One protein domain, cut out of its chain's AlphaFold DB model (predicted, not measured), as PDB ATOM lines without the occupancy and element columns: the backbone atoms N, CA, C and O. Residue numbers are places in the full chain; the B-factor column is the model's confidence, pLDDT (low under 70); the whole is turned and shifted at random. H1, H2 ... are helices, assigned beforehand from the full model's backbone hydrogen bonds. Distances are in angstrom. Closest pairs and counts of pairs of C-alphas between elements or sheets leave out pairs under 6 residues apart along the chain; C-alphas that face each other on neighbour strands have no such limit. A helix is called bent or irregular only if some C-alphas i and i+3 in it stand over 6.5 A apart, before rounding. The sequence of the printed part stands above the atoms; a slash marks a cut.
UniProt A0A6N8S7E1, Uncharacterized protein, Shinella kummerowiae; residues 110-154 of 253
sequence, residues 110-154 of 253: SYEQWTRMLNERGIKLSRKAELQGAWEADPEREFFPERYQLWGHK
ATOM      1  N   SER A 110     -31.828  46.662  31.869       57.09
ATOM      2  CA  SER A 110     -33.251  46.996  32.010       57.09
ATOM      3  C   SER A 110     -34.083  46.197  31.000       57.09
ATOM      4  O   SER A 110     -33.605  45.879  29.910       57.09
ATOM      5  N   TYR A 111     -35.346  45.904  31.326       56.12
ATOM      6  CA  TYR A 111     -36.258  45.166  30.439       56.12
ATOM      7  C   TYR A 111     -36.314  45.759  29.017       56.12
ATOM      8  O   TYR A 111     -36.299  45.033  28.022       56.12
ATOM      9  N   GLU A 112     -36.298  47.088  28.905       57.91
ATOM     10  CA  GLU A 112     -36.273  47.795  27.623       57.91
ATOM     11  C   GLU A 112     -34.971  47.562  26.846       57.91
ATOM     12  O   GLU A 112     -35.005  47.279  25.647       57.91
ATOM     13  N   GLN A 113     -33.816  47.640  27.517       57.59
ATOM     14  CA  GLN A 113     -32.514  47.381  26.892       57.59
ATOM     15  C   GLN A 113     -32.373  45.920  26.469       57.59
ATOM     16  O   GLN A 113     -31.873  45.641  25.378       57.59
ATOM     17  N   TRP A 114     -32.864  44.998  27.294       59.50
ATOM     18  CA  TRP A 114     -32.902  43.576  26.989       59.50
ATOM     19  C   TRP A 114     -33.761  43.289  25.752       59.50
ATOM     20  O   TRP A 114     -33.295  42.663  24.802       59.50
ATOM     21  N   THR A 115     -34.978  43.835  25.704       58.56
ATOM     22  CA  THR A 115     -35.899  43.679  24.564       58.56
ATOM     23  C   THR A 115     -35.317  44.281  23.282       58.56
ATOM     24  O   THR A 115     -35.421  43.686  22.206       58.56
ATOM     25  N   ARG A 116     -34.632  45.430  23.381       60.34
ATOM     26  CA  ARG A 116     -33.932  46.042  22.244       60.34
ATOM     27  C   ARG A 116     -32.811  45.143  21.720       60.34
ATOM     28  O   ARG A 116     -32.733  44.915  20.515       60.34
ATOM     29  N   MET A 117     -31.990  44.583  22.610       56.97
ATOM     30  CA  MET A 117     -30.905  43.673  22.229       56.97
ATOM     31  C   MET A 117     -31.402  42.339  21.664       56.97
ATOM     32  O   MET A 117     -30.776  41.816  20.743       56.97
ATOM     33  N   LEU A 118     -32.512  41.788  22.172       61.69
ATOM     34  CA  LEU A 118     -33.145  40.593  21.600       61.69
ATOM     35  C   LEU A 118     -33.536  40.833  20.136       61.69
ATOM     36  O   LEU A 118     -33.166  40.041  19.264       61.69
ATOM     37  N   ASN A 119     -34.190  41.966  19.858       57.81
ATOM     38  CA  ASN A 119     -34.573  42.369  18.506       57.81
ATOM     39  C   ASN A 119     -33.352  42.605  17.598       57.81
ATOM     40  O   ASN A 119     -33.316  42.092  16.481       57.81
ATOM     41  N   GLU A 120     -32.328  43.320  18.077       60.66
ATOM     42  CA  GLU A 120     -31.086  43.582  17.325       60.66
ATOM     43  C   GLU A 120     -30.300  42.294  17.009       60.66
ATOM     44  O   GLU A 120     -29.686  42.183  15.947       60.66
ATOM     45  N   ARG A 121     -30.327  41.299  17.907       55.47
ATOM     46  CA  ARG A 121     -29.636  40.007  17.740       55.47
ATOM     47  C   ARG A 121     -30.484  38.941  17.038       55.47
ATOM     48  O   ARG A 121     -29.998  37.830  16.830       55.47
ATOM     49  N   GLY A 122     -31.733  39.252  16.680       50.47
ATOM     50  CA  GLY A 122     -32.668  38.313  16.054       50.47
ATOM     51  C   GLY A 122     -33.079  37.144  16.959       50.47
ATOM     52  O   GLY A 122     -33.501  36.098  16.461       50.47
ATOM     53  N   ILE A 123     -32.930  37.295  18.277       54.06
ATOM     54  CA  ILE A 123     -33.355  36.295  19.256       54.06
ATOM     55  C   ILE A 123     -34.861  36.470  19.434       54.06
ATOM     56  O   ILE A 123     -35.327  37.496  19.926       54.06
ATOM     57  N   LYS A 124     -35.624  35.477  18.979       54.25
ATOM     58  CA  LYS A 124     -37.086  35.504  19.039       54.25
ATOM     59  C   LYS A 124     -37.562  35.460  20.490       54.25
ATOM     60  O   LYS A 124     -36.986  34.736  21.305       54.25
ATOM     61  N   LEU A 125     -38.611  36.228  20.782       56.19
ATOM     62  CA  LEU A 125     -39.342  36.175  22.048       56.19
ATOM     63  C   LEU A 125     -39.755  34.729  22.361       56.19
ATOM     64  O   LEU A 125     -39.856  33.887  21.461       56.19
ATOM     65  N   SER A 126     -40.003  34.424  23.639       65.50
ATOM     66  CA  SER A 126     -40.548  33.116  24.005       65.50
ATOM     67  C   SER A 126     -41.811  32.860  23.171       65.50
ATOM     68  O   SER A 126     -42.620  33.762  22.951       65.50
ATOM     69  N   ARG A 127     -41.999  31.627  22.678       64.12
ATOM     70  CA  ARG A 127     -43.171  31.260  21.853       64.12
ATOM     71  C   ARG A 127     -44.490  31.689  22.508       64.12
ATOM     72  O   ARG A 127     -45.462  31.989  21.829       64.12
ATOM     73  N   LYS A 128     -44.519  31.715  23.839       67.75
ATOM     74  CA  LYS A 128     -45.645  32.173  24.648       67.75
ATOM     75  C   LYS A 128     -45.905  33.675  24.498       67.75
ATOM     76  O   LYS A 128     -47.061  34.041  24.334       67.75
ATOM     77  N   ALA A 129     -44.873  34.517  24.507       69.88
ATOM     78  CA  ALA A 129     -45.001  35.953  24.261       69.88
ATOM     79  C   ALA A 129     -45.397  36.259  22.804       69.88
ATOM     80  O   ALA A 129     -46.219  37.139  22.571       69.88
ATOM     81  N   GLU A 130     -44.891  35.493  21.828       76.25
ATOM     82  CA  GLU A 130     -45.348  35.600  20.431       76.25
ATOM     83  C   GLU A 130     -46.843  35.263  20.299       76.25
ATOM     84  O   GLU A 130     -47.593  36.002  19.664       76.25
ATOM     85  N   LEU A 131     -47.295  34.170  20.928       75.50
ATOM     86  CA  LEU A 131     -48.708  33.781  20.926       75.50
ATOM     87  C   LEU A 131     -49.585  34.775  21.698       75.50
ATOM     88  O   LEU A 131     -50.706  35.032  21.270       75.50
ATOM     89  N   GLN A 132     -49.078  35.347  22.793       82.94
ATOM     90  CA  GLN A 132     -49.769  36.398  23.534       82.94
ATOM     91  C   GLN A 132     -49.964  37.637  22.665       82.94
ATOM     92  O   GLN A 132     -51.079  38.128  22.557       82.94
ATOM     93  N   GLY A 133     -48.903  38.108  22.006       82.00
ATOM     94  CA  GLY A 133     -48.985  39.257  21.108       82.00
ATOM     95  C   GLY A 133     -49.923  39.002  19.927       82.00
ATOM     96  O   GLY A 133     -50.696  39.881  19.563       82.00
ATOM     97  N   ALA A 134     -49.909  37.788  19.366       83.81
ATOM     98  CA  ALA A 134     -50.847  37.392  18.317       83.81
ATOM     99  C   ALA A 134     -52.302  37.389  18.813       83.81
ATOM    100  O   ALA A 134     -53.169  37.905  18.118       83.81
ATOM    101  N   TRP A 135     -52.558  36.865  20.017       85.12
ATOM    102  CA  TRP A 135     -53.881  36.894  20.643       85.12
ATOM    103  C   TRP A 135     -54.347  38.320  20.942       85.12
ATOM    104  O   TRP A 135     -55.499  38.662  20.706       85.12
ATOM    105  N   GLU A 136     -53.458  39.175  21.447       87.19
ATOM    106  CA  GLU A 136     -53.789  40.557  21.783       87.19
ATOM    107  C   GLU A 136     -54.044  41.438  20.557       87.19
ATOM    108  O   GLU A 136     -54.809  42.398  20.653       87.19
ATOM    109  N   ALA A 137     -53.422  41.105  19.425       89.50
ATOM    110  CA  ALA A 137     -53.600  41.786  18.148       89.50
ATOM    111  C   ALA A 137     -54.774  41.242  17.313       89.50
ATOM    112  O   ALA A 137     -55.089  41.827  16.274       89.50
ATOM    113  N   ASP A 138     -55.398  40.134  17.723       86.81
ATOM    114  CA  ASP A 138     -56.503  39.519  16.994       86.81
ATOM    115  C   ASP A 138     -57.771  40.397  17.089       86.81
ATOM    116  O   ASP A 138     -58.281  40.611  18.195       86.81
ATOM    117  N   PRO A 139     -58.313  40.913  15.966       87.69
ATOM    118  CA  PRO A 139     -59.544  41.700  15.988       87.69
ATOM    119  C   PRO A 139     -60.757  40.880  16.444       87.69
ATOM    120  O   PRO A 139     -61.715  41.450  16.963       87.69
ATOM    121  N   GLU A 140     -60.731  39.551  16.290       85.94
ATOM    122  CA  GLU A 140     -61.830  38.692  16.729       85.94
ATOM    123  C   GLU A 140     -61.880  38.535  18.253       85.94
ATOM    124  O   GLU A 140     -62.923  38.156  18.794       85.94
ATOM    125  N   ARG A 141     -60.803  38.901  18.966       84.56
ATOM    126  CA  ARG A 141     -60.728  38.857  20.434       84.56
ATOM    127  C   ARG A 141     -61.903  39.581  21.090       84.56
ATOM    128  O   ARG A 141     -62.422  39.113  22.099       84.56
ATOM    129  N   GLU A 142     -62.351  40.698  20.521       85.56
ATOM    130  CA  GLU A 142     -63.454  41.503  21.064       85.56
ATOM    131  C   GLU A 142     -64.811  40.780  21.038       85.56
ATOM    132  O   GLU A 142     -65.685  41.088  21.848       85.56
ATOM    133  N   PHE A 143     -64.988  39.788  20.156       82.94
ATOM    134  CA  PHE A 143     -66.219  38.993  20.075       82.94
ATOM    135  C   PHE A 143     -66.295  37.891  21.135       82.94
ATOM    136  O   PHE A 143     -67.367  37.314  21.359       82.94
ATOM    137  N   PHE A 144     -65.181  37.591  21.802       79.69
ATOM    138  CA  PHE A 144     -65.169  36.641  22.900       79.69
ATOM    139  C   PHE A 144     -65.685  37.289  24.192       79.69
ATOM    140  O   PHE A 144     -65.437  38.471  24.445       79.69
ATOM    141  N   PRO A 145     -66.358  36.516  25.064       82.81
ATOM    142  CA  PRO A 145     -66.636  36.927  26.434       82.81
ATOM    143  C   PRO A 145     -65.397  37.500  27.133       82.81
ATOM    144  O   PRO A 145     -64.314  36.936  27.012       82.81
ATOM    145  N   GLU A 146     -65.577  38.553  27.936       86.75
ATOM    146  CA  GLU A 146     -64.497  39.283  28.632       86.75
ATOM    147  C   GLU A 146     -63.495  38.354  29.343       86.75
ATOM    148  O   GLU A 146     -62.283  38.527  29.250       86.75
ATOM    149  N   ARG A 147     -63.993  37.278  29.966       85.69
ATOM    150  CA  ARG A 147     -63.162  36.251  30.619       85.69
ATOM    151  C   ARG A 147     -62.157  35.561  29.687       85.69
ATOM    152  O   ARG A 147     -61.077  35.209  30.138       85.69
ATOM    153  N   TYR A 148     -62.501  35.354  28.416       85.00
ATOM    154  CA  TYR A 148     -61.636  34.702  27.428       85.00
ATOM    155  C   TYR A 148     -60.678  35.677  26.755       85.00
ATOM    156  O   TYR A 148     -59.656  35.246  26.237       85.00
ATOM    157  N   GLN A 149     -60.953  36.981  26.815       86.75
ATOM    158  CA  GLN A 149     -60.039  38.006  26.309       86.75
ATOM    159  C   GLN A 149     -58.739  38.051  27.124       86.75
ATOM    160  O   GLN A 149     -57.676  38.361  26.582       86.75
ATOM    161  N   LEU A 150     -58.815  37.697  28.411       85.69
ATOM    162  CA  LEU A 150     -57.671  37.630  29.312       85.69
ATOM    163  C   LEU A 150     -56.716  36.504  28.911       85.69
ATOM    164  O   LEU A 150     -57.030  35.313  29.005       85.69
ATOM    165  N   TRP A 151     -55.499  36.893  28.532       77.25
ATOM    166  CA  TRP A 151     -54.431  35.948  28.251       77.25
ATOM    167  C   TRP A 151     -54.148  35.063  29.472       77.25
ATOM    168  O   TRP A 151     -53.878  35.544  30.573       77.25
ATOM    169  N   GLY A 152     -54.206  33.745  29.271       79.00
ATOM    170  CA  GLY A 152     -53.969  32.755  30.322       79.00
ATOM    171  C   GLY A 152     -55.211  32.314  31.102       79.00
ATOM    172  O   GLY A 152     -55.074  31.451  31.974       79.00
ATOM    173  N   HIS A 153     -56.409  32.825  30.785       83.38
ATOM    174  CA  HIS A 153     -57.646  32.251  31.322       83.38
ATOM    175  C   HIS A 153     -57.807  30.807  30.845       83.38
ATOM    176  O   HIS A 153     -57.842  30.526  29.648       83.38
ATOM    177  N   LYS A 154     -57.916  29.876  31.794       82.25
ATOM    178  CA  LYS A 154     -58.179  28.465  31.508       82.25
ATOM    179  C   LYS A 154     -59.657  28.189  31.784       82.25
ATOM    180  O   LYS A 154     -60.026  28.170  32.960       82.25
TER     181      LYS A 154
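Overview. This is residues 110 to 154 of the 253 residues of an uncharacterized protein of Shinella kummerowiae (UniProt A0A6N8S7E1). A loose string of four helices lies here, with no two helices clearly packed together: H2, the longest, makes the middle, H1 lies off one end of it on a short link, and H3 follows at the other end. After H3 the chain folds back, H4 coming next to H3, and residues 150 to 154 follow H4 as a short tail with no named element. The printed part has 45 residues, with four named helices in the order H1, H2, H3, H4 and no named strand, and the class is all helix. The whole is only just loose, close to extended, with a radius of gyration of the C-alphas of 13.6 A. The outline is a rod, the C-alphas spanning 37 by 18 by 16 A.

Along the chain. H2 covers residues 127 to 137, 11 residues, and measures 15.3 A from its first C-alpha at (-43.171, 31.260, 21.853) to its last at (-53.600, 41.786, 18.148). H1 covers residues 111 to 120, from Tyr 111 to Glu 120, with 14.2 A from first to last C-alpha. It begins with C-alpha 111 at (-36.258, 45.166, 30.439) and ends with C-alpha 120 at (-31.086, 43.582, 17.325), a run in which z changes far more than x or y. H3 covers residues 139 to 143, from Pro 139 to Phe 143, and measures 8.3 A. H4 covers residues 146 to 149, from Glu 146 to Gln 149, and measures 5.2 A, ending with C-alpha 149 at (-60.039, 38.006, 26.309). No helix is bent or irregular, but H3 only just: C-alphas 139 and 142 are 6.4 A apart.

Arrangement. H2 touches no helix. H2 and H3 are close but not clearly touching, with 1 pair of C-alphas within 8 A: their closest C-alphas are those of Trp 135 and Arg 141, 7.1 A apart, and the centres are 14.1 A apart. The link between these two is tight, one residue, Asp 138. H3 and H4 are near each other, close but not clearly touching, with 2 pairs of C-alphas within 8 A. Their closest C-alphas are those of Arg 141 and Gln 149, 6.0 A apart, and the centres are 9.8 A apart. Residues 144 and 145 make the tight link from H3 to H4. H2 and H4 are only just apart, with their closest C-alphas 8.1 A from each other. H1 is apart from H2, from H3 and from H4, and a short link of six residues, 121 to 126, joins it to H2. In H1 and H2 every O i to N i+4 pair is within hydrogen-bond range. In H3 it is 0 of 1, beside 1 of 2 O i to N i+3 pairs; H4 is too short for an O i to N i+4 pair, and its 1 O i to N i+3 pair is within range.

Size, cuts and confidence. The two C-alphas farthest apart are those of Arg 121 and Pro 145, at 38.1 A, while the first and last printed C-alphas, Ser 110 and Lys 154, are 31.1 A apart. Residues 116 to 122, of which 116 to 120 belong to H1, stand free, and residues 142 to 148, of which 146 to 148 belong to H4, stand free too. Without them the body has 31 residues and spans 32 by 20 by 15 A. The printed part has no cut, and no link is long. The mean pLDDT of the printed part is 72.7. Residues 110 to 129 are under 70, low confidence; the mean is 59 in H1, 79 in H2, 85 in H3 and 86 in H4.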